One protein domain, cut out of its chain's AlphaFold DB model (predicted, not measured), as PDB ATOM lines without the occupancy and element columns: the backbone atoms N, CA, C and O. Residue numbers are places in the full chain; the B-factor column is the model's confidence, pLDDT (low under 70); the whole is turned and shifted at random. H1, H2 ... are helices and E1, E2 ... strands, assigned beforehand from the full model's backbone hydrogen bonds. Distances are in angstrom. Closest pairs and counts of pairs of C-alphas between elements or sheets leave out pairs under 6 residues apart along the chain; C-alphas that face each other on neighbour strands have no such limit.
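Overview. This is residues 50 to 131 and 152 to 192 of the 193 residues of an uncharacterized protein of Candidatus Woesearchaeota archaeon (UniProt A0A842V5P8). What is the main picture? A narrow, twisted sheet is built round the long strand E4, with E1 along one side and E3, then short E2, along the other; H1 and H2 cover one face, H3 packs on H2 and grazes the sheet, and small H4 sits near E2. What is it made of? The printed part has 123 residues, with four named helices and four named strands, which follow along the chain as H1, H2, H3, E1, H4, E2, E3 and E4; E1, E2 and E3 are each an antiparallel neighbour of E4, and the class is mixed, helices and strands. How large is it? It is compact, with a radius of gyration of the C-alphas of 14.9 A and spans of 45 by 32 by 24 A.

Arrangement. How does the sheet pair? E4, residues 180 to 191, has E1, residues 118 to 125, on one side and E2, residues 164 to 166, and E3, residues 171 to 177, on the other side. N 122 and O 185 at 2.8 A, N 165 and O 190 at 2.9 A, and N 173 and O 184 at 2.8 A are within hydrogen-bond range; E3 and E4 form a hairpin. Where are the helices? H1, residues 50 to 66, and H2, residues 77 to 86, are on the same face, at heights over the sheet of 8.2 A and 8.8 A. H2 touches H3, residues 96 to 113, at a steep tilt of 47 degrees, with the C-alphas of Cys 84 and Cys 97 closest at 4.8 A. H4, residues 156 to 160, is on the sheet and apart from H1, H2 and H3. Are their backbones complete? In H1, H2, H3 and H4 every O i to N i+4 pair is within hydrogen-bond range.

Along the chain. Where does H1 begin? C-alpha 50 is at (-24.690, 2.556, -47.441), and H1 is 24.2 A long. Where does E4 end? C-alpha 191 is at (-22.668, -6.263, -56.465), and E4 is 34.6 A long.

Size, cuts and confidence. Is anything missing? Residues 132 to 151 are not printed, and C-alphas 131 and 152 are 21.3 A apart across the cut. Where is confidence low? The pLDDT is under 70 in 21 residues of the printed part, among them residues 127 to 131 and residues 162 to 168.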
ATOM      1  N   SER A  50     -25.643   3.662 -47.322       67.38
ATOM      2  CA  SER A  50     -24.690   2.556 -47.441       67.38
ATOM      3  C   SER A  50     -23.322   3.005 -47.964       67.38
ATOM      4  O   SER A  50     -22.301   2.526 -47.478       67.38
ATOM      5  N   GLY A  51     -23.284   3.959 -48.901       68.62
ATOM      6  CA  GLY A  51     -22.033   4.494 -49.449       68.62
ATOM      7  C   GLY A  51     -21.216   5.259 -48.407       68.62
ATOM      8  O   GLY A  51     -20.021   5.012 -48.256       68.62
ATOM      9  N   PHE A  52     -21.883   6.120 -47.636       73.19
ATOM     10  CA  PHE A  52     -21.252   6.896 -46.567       73.19
ATOM     11  C   PHE A  52     -20.729   5.993 -45.444       73.19
ATOM     12  O   PHE A  52     -19.581   6.113 -45.025       73.19
ATOM     13  N   VAL A  53     -21.545   5.034 -44.999       79.19
ATOM     14  CA  VAL A  53     -21.140   4.074 -43.965       79.19
ATOM     15  C   VAL A  53     -19.929   3.263 -44.429       79.19
ATOM     16  O   VAL A  53     -18.975   3.114 -43.671       79.19
ATOM     17  N   ARG A  54     -19.901   2.813 -45.691       81.31
ATOM     18  CA  ARG A  54     -18.758   2.074 -46.249       81.31
ATOM     19  C   ARG A  54     -17.472   2.895 -46.261       81.31
ATOM     20  O   ARG A  54     -16.452   2.370 -45.829       81.31
ATOM     21  N   SER A  55     -17.504   4.157 -46.701       81.75
ATOM     22  CA  SER A  55     -16.288   4.986 -46.723       81.75
ATOM     23  C   SER A  55     -15.734   5.231 -45.318       81.75
ATOM     24  O   SER A  55     -14.522   5.177 -45.116       81.75
ATOM     25  N   HIS A  56     -16.623   5.443 -44.340       86.25
ATOM     26  CA  HIS A  56     -16.230   5.605 -42.941       86.25
ATOM     27  C   HIS A  56     -15.616   4.327 -42.372       86.25
ATOM     28  O   HIS A  56     -14.508   4.384 -41.852       86.25
ATOM     29  N   ILE A  57     -16.257   3.174 -42.582       88.25
ATOM     30  CA  ILE A  57     -15.722   1.876 -42.148       88.25
ATOM     31  C   ILE A  57     -14.331   1.634 -42.739       88.25
ATOM     32  O   ILE A  57     -13.427   1.244 -42.011       88.25
ATOM     33  N   THR A  58     -14.126   1.888 -44.037       89.44
ATOM     34  CA  THR A  58     -12.807   1.665 -44.651       89.44
ATOM     35  C   THR A  58     -11.727   2.586 -44.098       89.44
ATOM     36  O   THR A  58     -10.594   2.145 -43.928       89.44
ATOM     37  N   GLN A  59     -12.053   3.853 -43.824       91.50
ATOM     38  CA  GLN A  59     -11.079   4.807 -43.299       91.50
ATOM     39  C   GLN A  59     -10.747   4.518 -41.835       91.50
ATOM     40  O   GLN A  59      -9.575   4.515 -41.469       91.50
ATOM     41  N   ASP A  60     -11.767   4.248 -41.019       92.25
ATOM     42  CA  ASP A  60     -11.595   3.917 -39.607       92.25
ATOM     43  C   ASP A  60     -10.810   2.613 -39.460       92.25
ATOM     44  O   ASP A  60      -9.865   2.568 -38.682       92.25
ATOM     45  N   LEU A  61     -11.099   1.598 -40.284       92.44
ATOM     46  CA  LEU A  61     -10.346   0.346 -40.285       92.44
ATOM     47  C   LEU A  61      -8.869   0.567 -40.626       92.44
ATOM     48  O   LEU A  61      -8.002   0.068 -39.917       92.44
ATOM     49  N   LEU A  62      -8.566   1.337 -41.677       92.81
ATOM     50  CA  LEU A  62      -7.180   1.654 -42.036       92.81
ATOM     51  C   LEU A  62      -6.462   2.443 -40.932       92.81
ATOM     52  O   LEU A  62      -5.285   2.199 -40.679       92.81
ATOM     53  N   ASN A  63      -7.159   3.362 -40.261       92.00
ATOM     54  CA  ASN A  63      -6.611   4.114 -39.134       92.00
ATOM     55  C   ASN A  63      -6.381   3.228 -37.903       92.00
ATOM     56  O   ASN A  63      -5.388   3.403 -37.210       92.00
ATOM     57  N   THR A  64      -7.272   2.280 -37.613       91.94
ATOM     58  CA  THR A  64      -7.095   1.340 -36.499       91.94
ATOM     59  C   THR A  64      -5.952   0.374 -36.776       91.94
ATOM     60  O   THR A  64      -5.113   0.153 -35.909       91.94
ATOM     61  N   VAL A  65      -5.872  -0.158 -37.995       90.62
ATOM     62  CA  VAL A  65      -4.766  -1.022 -38.419       90.62
ATOM     63  C   VAL A  65      -3.434  -0.289 -38.306       90.62
ATOM     64  O   VAL A  65      -2.462  -0.889 -37.871       90.62
ATOM     65  N   SER A  66      -3.369   0.996 -38.665       90.19
ATOM     66  CA  SER A  66      -2.102   1.735 -38.673       90.19
ATOM     67  C   SER A  66      -1.486   1.930 -37.283       90.19
ATOM     68  O   SER A  66      -0.264   2.028 -37.178       90.19
ATOM     69  N   ILE A  67      -2.315   1.942 -36.237       89.50
ATOM     70  CA  ILE A  67      -1.904   2.053 -34.828       89.50
ATOM     71  C   ILE A  67      -1.895   0.705 -34.095       89.50
ATOM     72  O   ILE A  67      -1.690   0.675 -32.887       89.50
ATOM     73  N   SER A  68      -2.218  -0.389 -34.784       89.44
ATOM     74  CA  SER A  68      -2.242  -1.711 -34.165       89.44
ATOM     75  C   SER A  68      -0.828  -2.267 -34.066       89.44
ATOM     76  O   SER A  68      -0.074  -2.235 -35.046       89.44
ATOM     77  N   ASP A  69      -0.514  -2.831 -32.904       88.00
ATOM     78  CA  ASP A  69       0.716  -3.583 -32.695       88.00
ATOM     79  C   ASP A  69       0.693  -4.846 -33.553       88.00
ATOM     80  O   ASP A  69      -0.265  -5.627 -33.534       88.00
ATOM     81  N   ALA A  70       1.762  -5.059 -34.309       84.12
ATOM     82  CA  ALA A  70       2.007  -6.356 -34.896       84.12
ATOM     83  C   ALA A  70       2.524  -7.317 -33.823       84.12
ATOM     84  O   ALA A  70       3.275  -6.912 -32.932       84.12
ATOM     85  N   ASP A  71       2.230  -8.613 -33.959       83.25
ATOM     86  CA  ASP A  71       2.830  -9.680 -33.136       83.25
ATOM     87  C   ASP A  71       4.305  -9.936 -33.519       83.25
ATOM     88  O   ASP A  71       4.756 -11.049 -33.778       83.25
ATOM     89  N   CYS A  72       5.055  -8.849 -33.659       86.62
ATOM     90  CA  CYS A  72       6.413  -8.786 -34.146       86.62
ATOM     91  C   CYS A  72       7.214  -7.827 -33.261       86.62
ATOM     92  O   CYS A  72       7.588  -6.731 -33.665       86.62
ATOM     93  N   GLY A  73       7.403  -8.210 -31.995       85.00
ATOM     94  CA  GLY A  73       8.236  -7.451 -31.056       85.00
ATOM     95  C   GLY A  73       7.691  -6.072 -30.664       85.00
ATOM     96  O   GLY A  73       8.476  -5.229 -30.240       85.00
ATOM     97  N   GLY A  74       6.378  -5.839 -30.794       87.56
ATOM     98  CA  GLY A  74       5.756  -4.539 -30.503       87.56
ATOM     99  C   GLY A  74       6.043  -3.473 -31.562       87.56
ATOM    100  O   GLY A  74       6.050  -2.288 -31.251       87.56
ATOM    101  N   ILE A  75       6.348  -3.898 -32.789       89.81
ATOM    102  CA  ILE A  75       6.513  -3.006 -33.934       89.81
ATOM    103  C   ILE A  75       5.130  -2.649 -34.480       89.81
ATOM    104  O   ILE A  75       4.293  -3.526 -34.715       89.81
ATOM    105  N   ASP A  76       4.912  -1.361 -34.734       91.25
ATOM    106  CA  ASP A  76       3.670  -0.871 -35.321       91.25
ATOM    107  C   ASP A  76       3.458  -1.463 -36.722       91.25
ATOM    108  O   ASP A  76       4.382  -1.572 -37.538       91.25
ATOM    109  N   MET A  77       2.206  -1.743 -37.081       91.25
ATOM    110  CA  MET A  77       1.840  -2.157 -38.443       91.25
ATOM    111  C   MET A  77       2.329  -1.183 -39.525       91.25
ATOM    112  O   MET A  77       2.695  -1.605 -40.625       91.25
ATOM    113  N   THR A  78       2.377   0.120 -39.231       91.75
ATOM    114  CA  THR A  78       2.941   1.110 -40.163       91.75
ATOM    115  C   THR A  78       4.436   0.934 -40.371       91.75
ATOM    116  O   THR A  78       4.909   1.139 -41.487       91.75
ATOM    117  N   GLU A  79       5.183   0.546 -39.341       91.94
ATOM    118  CA  GLU A  79       6.619   0.300 -39.427       91.94
ATOM    119  C   GLU A  79       6.911  -1.011 -40.161       91.94
ATOM    120  O   GLU A  79       7.751  -1.013 -41.060       91.94
ATOM    121  N   LEU A  80       6.145  -2.080 -39.911       91.44
ATOM    122  CA  LEU A  80       6.219  -3.303 -40.720       91.44
ATOM    123  C   LEU A  80       5.939  -3.033 -42.195       91.44
ATOM    124  O   LEU A  80       6.644  -3.524 -43.080       91.44
ATOM    125  N   LEU A  81       4.915  -2.230 -42.469       91.38
ATOM    126  CA  LEU A  81       4.537  -1.904 -43.829       91.38
ATOM    127  C   LEU A  81       5.588  -1.012 -44.514       91.38
ATOM    128  O   LEU A  81       5.907  -1.241 -45.681       91.38
ATOM    129  N   LYS A  82       6.177  -0.048 -43.794       91.06
ATOM    130  CA  LYS A  82       7.332   0.736 -44.268       91.06
ATOM    131  C   LYS A  82       8.525  -0.158 -44.567       91.06
ATOM    132  O   LYS A  82       9.089  -0.060 -45.650       91.06
ATOM    133  N   ALA A  83       8.871  -1.053 -43.648       90.75
ATOM    134  CA  ALA A  83       9.979  -1.978 -43.816       90.75
ATOM    135  C   ALA A  83       9.774  -2.901 -45.017       90.75
ATOM    136  O   ALA A  83      10.690  -3.092 -45.814       90.75
ATOM    137  N   CYS A  84       8.552  -3.399 -45.206       89.12
ATOM    138  CA  CYS A  84       8.187  -4.155 -46.394       89.12
ATOM    139  C   CYS A  84       8.376  -3.332 -47.681       89.12
ATOM    140  O   CYS A  84       8.964  -3.810 -48.654       89.12
ATOM    141  N   ALA A  85       7.917  -2.080 -47.685       87.38
ATOM    142  CA  ALA A  85       7.976  -1.206 -48.852       87.38
ATOM    143  C   ALA A  85       9.417  -0.770 -49.200       87.38
ATOM    144  O   ALA A  85       9.786  -0.717 -50.374       87.38
ATOM    145  N   GLU A  86      10.244  -0.518 -48.183       88.31
ATOM    146  CA  GLU A  86      11.662  -0.149 -48.298       88.31
ATOM    147  C   GLU A  86      12.590  -1.363 -48.471       88.31
ATOM    148  O   GLU A  86      13.778  -1.193 -48.741       88.31
ATOM    149  N   ARG A  87      12.060  -2.589 -48.336       85.25
ATOM    150  CA  ARG A  87      12.842  -3.835 -48.217       85.25
ATOM    151  C   ARG A  87      13.885  -3.760 -47.093       85.25
ATOM    152  O   ARG A  87      14.979  -4.314 -47.212       85.25
ATOM    153  N   ALA A  88      13.553  -3.049 -46.020       87.31
ATOM    154  CA  ALA A  88      14.387  -2.969 -44.836       87.31
ATOM    155  C   ALA A  88      14.352  -4.305 -44.086       87.31
ATOM    156  O   ALA A  88      13.332  -4.995 -44.048       87.31
ATOM    157  N   THR A  89      15.481  -4.663 -43.481       85.69
ATOM    158  CA  THR A  89      15.541  -5.821 -42.588       85.69
ATOM    159  C   THR A  89      15.022  -5.397 -41.223       85.69
ATOM    160  O   THR A  89      15.512  -4.437 -40.633       85.69
ATOM    161  N   VAL A  90      13.998  -6.094 -40.751       87.94
ATOM    162  CA  VAL A  90      13.438  -5.944 -39.408       87.94
ATOM    163  C   VAL A  90      13.577  -7.293 -38.728       87.94
ATOM    164  O   VAL A  90      13.495  -8.321 -39.403       87.94
ATOM    165  N   ASP A  91      13.808  -7.295 -37.417       89.19
ATOM    166  CA  ASP A  91      13.910  -8.513 -36.607       89.19
ATOM    167  C   ASP A  91      12.515  -9.129 -36.386       89.19
ATOM    168  O   ASP A  91      11.962  -9.159 -35.290       89.19
ATOM    169  N   CYS A  92      11.910  -9.537 -37.499       83.25
ATOM    170  CA  CYS A  92      10.608 -10.161 -37.616       83.25
ATOM    171  C   CYS A  92      10.799 -11.458 -38.392       83.25
ATOM    172  O   CYS A  92      11.250 -11.431 -39.538       83.25
ATOM    173  N   ALA A  93      10.478 -12.596 -37.782       81.62
ATOM    174  CA  ALA A  93      10.378 -13.863 -38.492       81.62
ATOM    175  C   ALA A  93       8.898 -14.262 -38.514       81.62
ATOM    176  O   ALA A  93       8.345 -14.491 -37.436       81.62
ATOM    177  N   PRO A  94       8.233 -14.366 -39.683       81.81
ATOM    178  CA  PRO A  94       8.734 -14.337 -41.074       81.81
ATOM    179  C   PRO A  94       8.951 -12.922 -41.664       81.81
ATOM    180  O   PRO A  94       8.750 -11.933 -40.969       81.81
ATOM    181  N   ASP A  95       9.322 -12.843 -42.958       88.94
ATOM    182  CA  ASP A  95       9.505 -11.594 -43.728       88.94
ATOM    183  C   ASP A  95       8.431 -10.533 -43.398       88.94
ATOM    184  O   ASP A  95       7.238 -10.861 -43.393       88.94
ATOM    185  N   PRO A  96       8.798  -9.246 -43.213       88.50
ATOM    186  CA  PRO A  96       7.872  -8.203 -42.754       88.50
ATOM    187  C   PRO A  96       6.658  -8.037 -43.680       88.50
ATOM    188  O   PRO A  96       5.543  -7.795 -43.221       88.50
ATOM    189  N   CYS A  97       6.847  -8.243 -44.987       88.94
ATOM    190  CA  CYS A  97       5.755  -8.257 -45.959       88.94
ATOM    191  C   CYS A  97       4.768  -9.403 -45.725       88.94
ATOM    192  O   CYS A  97       3.559  -9.200 -45.799       88.94
ATOM    193  N   GLN A  98       5.276 -10.606 -45.456       89.94
ATOM    194  CA  GLN A  98       4.445 -11.785 -45.243       89.94
ATOM    195  C   GLN A  98       3.677 -11.677 -43.924       89.94
ATOM    196  O   GLN A  98       2.493 -12.014 -43.880       89.94
ATOM    197  N   ALA A  99       4.328 -11.168 -42.873       89.25
ATOM    198  CA  ALA A  99       3.692 -10.887 -41.591       89.25
ATOM    199  C   ALA A  99       2.540  -9.880 -41.756       89.25
ATOM    200  O   ALA A  99       1.415 -10.159 -41.343       89.25
ATOM    201  N   PHE A 100       2.790  -8.765 -42.455       90.38
ATOM    202  CA  PHE A 100       1.763  -7.767 -42.759       90.38
ATOM    203  C   PHE A 100       0.591  -8.358 -43.554       90.38
ATOM    204  O   PHE A 100      -0.559  -8.158 -43.176       90.38
ATOM    205  N   ILE A 101       0.863  -9.101 -44.635       90.81
ATOM    206  CA  ILE A 101      -0.189  -9.709 -45.467       90.81
ATOM    207  C   ILE A 101      -1.062 -10.639 -44.629       90.81
ATOM    208  O   ILE A 101      -2.281 -10.513 -44.664       90.81
ATOM    209  N   THR A 102      -0.443 -11.516 -43.840       90.88
ATOM    210  CA  THR A 102      -1.159 -12.504 -43.021       90.88
ATOM    211  C   THR A 102      -2.078 -11.823 -42.006       90.88
ATOM    212  O   THR A 102      -3.241 -12.190 -41.870       90.88
ATOM    213  N   TYR A 103      -1.581 -10.788 -41.327       90.75
ATOM    214  CA  TYR A 103      -2.365 -10.054 -40.335       90.75
ATOM    215  C   TYR A 103      -3.488  -9.226 -40.967       90.75
ATOM    216  O   TYR A 103      -4.608  -9.188 -40.463       90.75
ATOM    217  N   MET A 104      -3.209  -8.589 -42.105       91.88
ATOM    218  CA  MET A 104      -4.221  -7.850 -42.853       91.88
ATOM    219  C   MET A 104      -5.318  -8.760 -43.384       91.88
ATOM    220  O   MET A 104      -6.482  -8.372 -43.347       91.88
ATOM    221  N   GLU A 105      -4.974  -9.948 -43.878       91.62
ATOM    222  CA  GLU A 105      -5.957 -10.946 -44.297       91.62
ATOM    223  C   GLU A 105      -6.860 -11.351 -43.131       91.62
ATOM    224  O   GLU A 105      -8.077 -11.352 -43.301       91.62
ATOM    225  N   ASP A 106      -6.298 -11.606 -41.947       92.19
ATOM    226  CA  ASP A 106      -7.076 -11.978 -40.762       92.19
ATOM    227  C   ASP A 106      -8.017 -10.849 -40.308       92.19
ATOM    228  O   ASP A 106      -9.223 -11.059 -40.178       92.19
ATOM    229  N   ILE A 107      -7.514  -9.614 -40.173       92.19
ATOM    230  CA  ILE A 107      -8.347  -8.460 -39.802       92.19
ATOM    231  C   ILE A 107      -9.445  -8.216 -40.835       92.19
ATOM    232  O   ILE A 107     -10.599  -7.975 -40.469       92.19
ATOM    233  N   LEU A 108      -9.116  -8.235 -42.128       92.44
ATOM    234  CA  LEU A 108     -10.098  -7.968 -43.175       92.44
ATOM    235  C   LEU A 108     -11.140  -9.089 -43.262       92.44
ATOM    236  O   LEU A 108     -12.315  -8.803 -43.491       92.44
ATOM    237  N   GLU A 109     -10.754 -10.344 -43.047       92.06
ATOM    238  CA  GLU A 109     -11.689 -11.469 -43.025       92.06
ATOM    239  C   GLU A 109     -12.612 -11.414 -41.801       92.06
ATOM    240  O   GLU A 109     -13.828 -11.547 -41.947       92.06
ATOM    241  N   GLN A 110     -12.081 -11.122 -40.612       91.94
ATOM    242  CA  GLN A 110     -12.890 -10.976 -39.399       91.94
ATOM    243  C   GLN A 110     -13.834  -9.767 -39.479       91.94
ATOM    244  O   GLN A 110     -14.984  -9.844 -39.064       91.94
ATOM    245  N   THR A 111     -13.395  -8.643 -40.051       90.62
ATOM    246  CA  THR A 111     -14.209  -7.413 -40.081       90.62
ATOM    247  C   THR A 111     -15.164  -7.347 -41.272       90.62
ATOM    248  O   THR A 111     -16.361  -7.101 -41.106       90.62
ATOM    249  N   LEU A 112     -14.660  -7.546 -42.491       90.88
ATOM    250  CA  LEU A 112     -15.429  -7.403 -43.731       90.88
ATOM    251  C   LEU A 112     -16.003  -8.740 -44.210       90.88
ATOM    252  O   LEU A 112     -17.079  -8.753 -44.818       90.88
ATOM    253  N   GLY A 113     -15.326  -9.855 -43.917       87.81
ATOM    254  CA  GLY A 113     -15.801 -11.202 -44.240       87.81
ATOM    255  C   GLY A 113     -17.061 -11.577 -43.457       87.81
ATOM    256  O   GLY A 113     -18.035 -12.035 -44.064       87.81
ATOM    257  N   GLU A 114     -17.124 -11.268 -42.156       87.88
ATOM    258  CA  GLU A 114     -18.343 -11.437 -41.343       87.88
ATOM    259  C   GLU A 114     -19.537 -10.651 -41.909       87.88
ATOM    260  O   GLU A 114     -20.665 -11.150 -41.963       87.88
ATOM    261  N   GLN A 115     -19.281  -9.445 -42.421       86.31
ATOM    262  CA  GLN A 115     -20.293  -8.596 -43.057       86.31
ATOM    263  C   GLN A 115     -20.609  -9.003 -44.505       86.31
ATOM    264  O   GLN A 115     -21.476  -8.398 -45.143       86.31
ATOM    265  N   ARG A 116     -19.933 -10.032 -45.040       88.19
ATOM    266  CA  ARG A 116     -20.037 -10.506 -46.431       88.19
ATOM    267  C   ARG A 116     -19.781  -9.403 -47.460       88.19
ATOM    268  O   ARG A 116     -20.376  -9.398 -48.542       88.19
ATOM    269  N   LEU A 117     -18.907  -8.460 -47.125       87.44
ATOM    270  CA  LEU A 117     -18.513  -7.377 -48.012       87.44
ATOM    271  C   LEU A 117     -17.323  -7.835 -48.850       87.44
ATOM    272  O   LEU A 117     -16.282  -8.214 -48.322       87.44
ATOM    273  N   ALA A 118     -17.462  -7.797 -50.174       90.00
ATOM    274  CA  ALA A 118     -16.323  -8.024 -51.051       90.00
ATOM    275  C   ALA A 118     -15.387  -6.810 -50.967       90.00
ATOM    276  O   ALA A 118     -15.850  -5.673 -51.061       90.00
ATOM    277  N   TYR A 119     -14.087  -7.042 -50.809       90.81
ATOM    278  CA  TYR A 119     -13.109  -5.974 -50.624       90.81
ATOM    279  C   TYR A 119     -11.840  -6.182 -51.450       90.81
ATOM    280  O   TYR A 119     -11.535  -7.287 -51.917       90.81
ATOM    281  N   ARG A 120     -11.098  -5.089 -51.617       89.31
ATOM    282  CA  ARG A 120      -9.802  -5.034 -52.283       89.31
ATOM    283  C   ARG A 120      -8.891  -4.045 -51.563       89.31
ATOM    284  O   ARG A 120      -9.189  -2.855 -51.523       89.31
ATOM    285  N   LEU A 121      -7.776  -4.535 -51.039       91.12
ATOM    286  CA  LEU A 121      -6.695  -3.739 -50.471       91.12
ATOM    287  C   LEU A 121      -5.564  -3.610 -51.499       91.12
ATOM    288  O   LEU A 121      -5.183  -4.588 -52.147       91.12
ATOM    289  N   ARG A 122      -5.017  -2.405 -51.640       88.88
ATOM    290  CA  ARG A 122      -3.866  -2.105 -52.493       88.88
ATOM    291  C   ARG A 122      -2.874  -1.253 -51.725       88.88
ATOM    292  O   ARG A 122      -3.262  -0.207 -51.226       88.88
ATOM    293  N   ALA A 123      -1.608  -1.642 -51.692       89.50
ATOM    294  CA  ALA A 123      -0.530  -0.790 -51.201       89.50
ATOM    295  C   ALA A 123       0.465  -0.518 -52.333       89.50
ATOM    296  O   ALA A 123       0.817  -1.441 -53.065       89.50
ATOM    297  N   TYR A 124       0.884   0.734 -52.510       88.06
ATOM    298  CA  TYR A 124       1.853   1.128 -53.535       88.06
ATOM    299  C   TYR A 124       2.584   2.419 -53.150       88.06
ATOM    300  O   TYR A 124       1.992   3.327 -52.569       88.06
ATOM    301  N   ILE A 125       3.859   2.534 -53.521       85.50
ATOM    302  CA  ILE A 125       4.624   3.782 -53.398       85.50
ATOM    303  C   ILE A 125       4.617   4.438 -54.781       85.50
ATOM    304  O   ILE A 125       5.253   3.942 -55.711       85.50
ATOM    305  N   SER A 126       3.837   5.505 -54.969       75.75
ATOM    306  CA  SER A 126       3.836   6.241 -56.239       75.75
ATOM    307  C   SER A 126       3.180   7.621 -56.142       75.75
ATOM    308  O   SER A 126       2.194   7.844 -55.427       75.75
ATOM    309  N   ASN A 127       3.674   8.533 -56.983       66.19
ATOM    310  CA  ASN A 127       3.050   9.825 -57.276       66.19
ATOM    311  C   ASN A 127       1.730   9.675 -58.064       66.19
ATOM    312  O   ASN A 127       0.911  10.592 -58.051       66.19
ATOM    313  N   SER A 128       1.481   8.517 -58.687       55.12
ATOM    314  CA  SER A 128       0.252   8.183 -59.420       55.12
ATOM    315  C   SER A 128      -0.286   6.791 -59.040       55.12
ATOM    316  O   SER A 128       0.499   5.869 -58.823       55.12
ATOM    317  N   PRO A 129      -1.614   6.598 -58.927       61.31
ATOM    318  CA  PRO A 129      -2.183   5.282 -58.645       61.31
ATOM    319  C   PRO A 129      -1.781   4.280 -59.741       61.31
ATOM    320  O   PRO A 129      -1.797   4.654 -60.919       61.31
ATOM    321  N   PRO A 130      -1.418   3.030 -59.390       63.25
ATOM    322  CA  PRO A 130      -1.095   2.012 -60.377       63.25
ATOM    323  C   PRO A 130      -2.289   1.856 -61.315       63.25
ATOM    324  O   PRO A 130      -3.442   1.823 -60.865       63.25
ATOM    325  N   ALA A 131      -2.004   1.811 -62.619       57.78
ATOM    326  CA  ALA A 131      -3.027   1.648 -63.638       57.78
ATOM    327  C   ALA A 131      -3.940   0.474 -63.258       57.78
ATOM    328  O   ALA A 131      -3.496  -0.563 -62.769       57.78
ATOM    329  N   ARG A 152     -12.993 -12.814 -52.241       69.81
ATOM    330  CA  ARG A 152     -13.763 -13.502 -53.287       69.81
ATOM    331  C   ARG A 152     -14.837 -12.582 -53.877       69.81
ATOM    332  O   ARG A 152     -15.727 -12.107 -53.183       69.81
ATOM    333  N   GLY A 153     -14.780 -12.384 -55.194       69.69
ATOM    334  CA  GLY A 153     -15.775 -11.626 -55.957       69.69
ATOM    335  C   GLY A 153     -15.289 -10.261 -56.442       69.69
ATOM    336  O   GLY A 153     -15.663  -9.880 -57.552       69.69
ATOM    337  N   CYS A 154     -14.382  -9.589 -55.721       78.62
ATOM    338  CA  CYS A 154     -13.829  -8.298 -56.148       78.62
ATOM    339  C   CYS A 154     -12.562  -8.422 -57.014       78.62
ATOM    340  O   CYS A 154     -11.563  -7.724 -56.826       78.62
ATOM    341  N   ASN A 155     -12.598  -9.316 -58.004       74.62
ATOM    342  CA  ASN A 155     -11.570  -9.319 -59.037       74.62
ATOM    343  C   ASN A 155     -11.825  -8.158 -60.016       74.62
ATOM    344  O   ASN A 155     -12.963  -7.771 -60.288       74.62
ATOM    345  N   GLN A 156     -10.760  -7.603 -60.577       69.94
ATOM    346  CA  GLN A 156     -10.814  -6.524 -61.549       69.94
ATOM    347  C   GLN A 156     -11.600  -6.896 -62.805       69.94
ATOM    348  O   GLN A 156     -12.310  -6.051 -63.344       69.94
ATOM    349  N   THR A 157     -11.561  -8.165 -63.217       69.62
ATOM    350  CA  THR A 157     -12.404  -8.676 -64.303       69.62
ATOM    351  C   THR A 157     -13.890  -8.515 -63.983       69.62
ATOM    352  O   THR A 157     -14.680  -8.193 -64.866       69.62
ATOM    353  N   SER A 158     -14.282  -8.698 -62.719       65.12
ATOM    354  CA  SER A 158     -15.667  -8.540 -62.273       65.12
ATOM    355  C   SER A 158     -16.108  -7.075 -62.294       65.12
ATOM    356  O   SER A 158     -17.244  -6.790 -62.663       65.12
ATOM    357  N   ILE A 159     -15.203  -6.153 -61.950       67.69
ATOM    358  CA  ILE A 159     -15.451  -4.704 -62.018       67.69
ATOM    359  C   ILE A 159     -15.555  -4.245 -63.476       67.69
ATOM    360  O   ILE A 159     -16.509  -3.567 -63.836       67.69
ATOM    361  N   GLN A 160     -14.621  -4.653 -64.341       71.88
ATOM    362  CA  GLN A 160     -14.642  -4.283 -65.763       71.88
ATOM    363  C   GLN A 160     -15.875  -4.822 -66.496       71.88
ATOM    364  O   GLN A 160     -16.399  -4.159 -67.386       71.88
ATOM    365  N   ARG A 161     -16.365  -6.006 -66.110       72.50
ATOM    366  CA  ARG A 161     -17.610  -6.583 -66.643       72.50
ATOM    367  C   ARG A 161     -18.879  -5.984 -66.026       72.50
ATOM    368  O   ARG A 161     -19.968  -6.414 -66.387       72.50
ATOM    369  N   GLY A 162     -18.757  -5.030 -65.102       67.00
ATOM    370  CA  GLY A 162     -19.894  -4.359 -64.473       67.00
ATOM    371  C   GLY A 162     -20.653  -5.201 -63.445       67.00
ATOM    372  O   GLY A 162     -21.712  -4.781 -63.000       67.00
ATOM    373  N   TYR A 163     -20.134  -6.362 -63.026       55.09
ATOM    374  CA  TYR A 163     -20.760  -7.165 -61.963       55.09
ATOM    375  C   TYR A 163     -20.617  -6.519 -60.584       55.09
ATOM    376  O   TYR A 163     -21.388  -6.822 -59.672       55.09
ATOM    377  N   TYR A 164     -19.613  -5.655 -60.427       60.38
ATOM    378  CA  TYR A 164     -19.372  -4.915 -59.201       60.38
ATOM    379  C   TYR A 164     -19.126  -3.442 -59.499       60.38
ATOM    380  O   TYR A 164     -18.380  -3.110 -60.422       60.38
ATOM    381  N   SER A 165     -19.708  -2.573 -58.679       67.38
ATOM    382  CA  SER A 165     -19.365  -1.158 -58.619       67.38
ATOM    383  C   SER A 165     -18.402  -0.923 -57.455       67.38
ATOM    384  O   SER A 165     -18.539  -1.500 -56.370       67.38
ATOM    385  N   VAL A 166     -17.389  -0.095 -57.698       69.50
ATOM    386  CA  VAL A 166     -16.518   0.419 -56.638       69.50
ATOM    387  C   VAL A 166     -17.276   1.559 -55.963       69.50
ATOM    388  O   VAL A 166     -17.838   2.408 -56.656       69.50
ATOM    389  N   GLY A 167     -17.343   1.550 -54.628       65.75
ATOM    390  CA  GLY A 167     -17.971   2.637 -53.873       65.75
ATOM    391  C   GLY A 167     -17.359   4.004 -54.204       65.75
ATOM    392  O   GLY A 167     -16.202   4.088 -54.611       65.75
ATOM    393  N   GLU A 168     -18.131   5.079 -54.016       65.81
ATOM    394  CA  GLU A 168     -17.765   6.433 -54.470       65.81
ATOM    395  C   GLU A 168     -16.438   6.964 -53.906       65.81
ATOM    396  O   GLU A 168     -15.843   7.847 -54.525       65.81
ATOM    397  N   LYS A 169     -15.950   6.450 -52.764       82.38
ATOM    398  CA  LYS A 169     -14.647   6.831 -52.196       82.38
ATOM    399  C   LYS A 169     -13.971   5.653 -51.488       82.38
ATOM    400  O   LYS A 169     -14.538   5.152 -50.516       82.38
ATOM    401  N   PRO A 170     -12.780   5.218 -51.932       87.12
ATOM    402  CA  PRO A 170     -11.985   4.264 -51.172       87.12
ATOM    403  C   PRO A 170     -11.446   4.901 -49.891       87.12
ATOM    404  O   PRO A 170     -11.157   6.100 -49.866       87.12
ATOM    405  N   GLY A 171     -11.254   4.085 -48.855       88.81
ATOM    406  CA  GLY A 171     -10.414   4.472 -47.727       88.81
ATOM    407  C   GLY A 171      -8.976   4.627 -48.212       88.81
ATOM    408  O   GLY A 171      -8.493   3.782 -48.972       88.81
ATOM    409  N   LEU A 172      -8.309   5.706 -47.806       91.38
ATOM    410  CA  LEU A 172      -6.934   5.997 -48.201       91.38
ATOM    411  C   LEU A 172      -6.111   6.350 -46.965       91.38
ATOM    412  O   LEU A 172      -6.409   7.303 -46.245       91.38
ATOM    413  N   LEU A 173      -5.038   5.598 -46.760       91.50
ATOM    414  CA  LEU A 173      -4.023   5.861 -45.756       91.50
ATOM    415  C   LEU A 173      -2.715   6.192 -46.473       91.50
ATOM    416  O   LEU A 173      -2.268   5.447 -47.345       91.50
ATOM    417  N   VAL A 174      -2.120   7.329 -46.124       92.00
ATOM    418  CA  VAL A 174      -0.850   7.791 -46.691       92.00
ATOM    419  C   VAL A 174       0.199   7.753 -45.595       92.00
ATOM    420  O   VAL A 174       0.045   8.402 -44.562       92.00
ATOM    421  N   ILE A 175       1.252   6.977 -45.823       90.81
ATOM    422  CA  ILE A 175       2.340   6.760 -44.879       90.81
ATOM    423  C   ILE A 175       3.622   7.321 -45.509       90.81
ATOM    424  O   ILE A 175       4.056   6.809 -46.543       90.81
ATOM    425  N   PRO A 176       4.250   8.348 -44.915       89.62
ATOM    426  CA  PRO A 176       5.514   8.867 -45.421       89.62
ATOM    427  C   PRO A 176       6.637   7.851 -45.178       89.62
ATOM    428  O   PRO A 176       6.773   7.316 -44.073       89.62
ATOM    429  N   THR A 177       7.443   7.596 -46.207       87.50
ATOM    430  CA  THR A 177       8.599   6.680 -46.180       87.50
ATOM    431  C   THR A 177       9.842   7.381 -46.731       87.50
ATOM    432  O   THR A 177       9.741   8.452 -47.335       87.50
ATOM    433  N   ASN A 178      11.021   6.777 -46.575       87.00
ATOM    434  CA  ASN A 178      12.271   7.313 -47.125       87.00
ATOM    435  C   ASN A 178      12.298   7.283 -48.663       87.00
ATOM    436  O   ASN A 178      13.023   8.052 -49.293       87.00
ATOM    437  N   VAL A 179      11.502   6.398 -49.270       85.38
ATOM    438  CA  VAL A 179      11.417   6.195 -50.725       85.38
ATOM    439  C   VAL A 179      10.206   6.888 -51.367       85.38
ATOM    440  O   VAL A 179      10.044   6.828 -52.586       85.38
ATOM    441  N   GLY A 180       9.368   7.568 -50.575       88.25
ATOM    442  CA  GLY A 180       8.188   8.315 -51.028       88.25
ATOM    443  C   GLY A 180       6.944   8.090 -50.163       88.25
ATOM    444  O   GLY A 180       7.007   7.495 -49.091       88.25
ATOM    445  N   ASP A 181       5.785   8.547 -50.632       90.88
ATOM    446  CA  ASP A 181       4.517   8.314 -49.935       90.88
ATOM    447  C   ASP A 181       3.955   6.933 -50.286       90.88
ATOM    448  O   ASP A 181       3.547   6.673 -51.426       90.88
ATOM    449  N   LEU A 182       3.901   6.053 -49.291       90.44
ATOM    450  CA  LEU A 182       3.230   4.768 -49.384       90.44
ATOM    451  C   LEU A 182       1.727   4.976 -49.217       90.44
ATOM    452  O   LEU A 182       1.254   5.450 -48.186       90.44
ATOM    453  N   LYS A 183       0.967   4.617 -50.245       91.62
ATOM    454  CA  LYS A 183      -0.487   4.749 -50.272       91.62
ATOM    455  C   LYS A 183      -1.109   3.377 -50.093       91.62
ATOM    456  O   LYS A 183      -0.879   2.488 -50.910       91.62
ATOM    457  N   VAL A 184      -1.910   3.228 -49.046       91.69
ATOM    458  CA  VAL A 184      -2.731   2.048 -48.781       91.69
ATOM    459  C   VAL A 184      -4.178   2.415 -49.049       91.69
ATOM    460  O   VAL A 184      -4.724   3.334 -48.446       91.69
ATOM    461  N   MET A 185      -4.791   1.711 -49.984       91.19
ATOM    462  CA  MET A 185      -6.140   1.954 -50.452       91.19
ATOM    463  C   MET A 185      -7.001   0.726 -50.180       91.19
ATOM    464  O   MET A 185      -6.640  -0.379 -50.584       91.19
ATOM    465  N   LEU A 186      -8.140   0.924 -49.522       92.31
ATOM    466  CA  LEU A 186      -9.129  -0.116 -49.258       92.31
ATOM    467  C   LEU A 186     -10.436   0.224 -49.971       92.31
ATOM    468  O   LEU A 186     -11.055   1.260 -49.732       92.31
ATOM    469  N   GLU A 187     -10.863  -0.674 -50.844       89.25
ATOM    470  CA  GLU A 187     -12.078  -0.549 -51.639       89.25
ATOM    471  C   GLU A 187     -13.075  -1.629 -51.236       89.25
ATOM    472  O   GLU A 187     -12.746  -2.815 -51.229       89.25
ATOM    473  N   ILE A 188     -14.316  -1.225 -50.955       89.62
ATOM    474  CA  ILE A 188     -15.448  -2.146 -50.815       89.62
ATOM    475  C   ILE A 188     -16.185  -2.209 -52.152       89.62
ATOM    476  O   ILE A 188     -16.520  -1.187 -52.757       89.62
ATOM    477  N   CYS A 189     -16.454  -3.428 -52.597       87.44
ATOM    478  CA  CYS A 189     -17.044  -3.728 -53.886       87.44
ATOM    479  C   CYS A 189     -18.491  -4.166 -53.678       87.44
ATOM    480  O   CYS A 189     -18.771  -5.147 -52.989       87.44
ATOM    481  N   SER A 190     -19.425  -3.437 -54.283       83.38
ATOM    482  CA  SER A 190     -20.851  -3.763 -54.227       83.38
ATOM    483  C   SER A 190     -21.226  -4.586 -55.445       83.38
ATOM    484  O   SER A 190     -20.802  -4.238 -56.543       83.38
ATOM    485  N   ARG A 191     -22.037  -5.639 -55.293       77.69
ATOM    486  CA  ARG A 191     -22.668  -6.263 -56.465       77.69
ATOM    487  C   ARG A 191     -23.628  -5.271 -57.109       77.69
ATOM    488  O   ARG A 191     -24.398  -4.626 -56.401       77.69
ATOM    489  N   VAL A 192     -23.571  -5.186 -58.432       68.50
ATOM    490  CA  VAL A 192     -24.580  -4.501 -59.241       68.50
ATOM    491  C   VAL A 192     -25.695  -5.522 -59.480       68.50
ATOM    492  O   VAL A 192     -25.436  -6.559 -60.094       68.50
TER     493      VAL A 192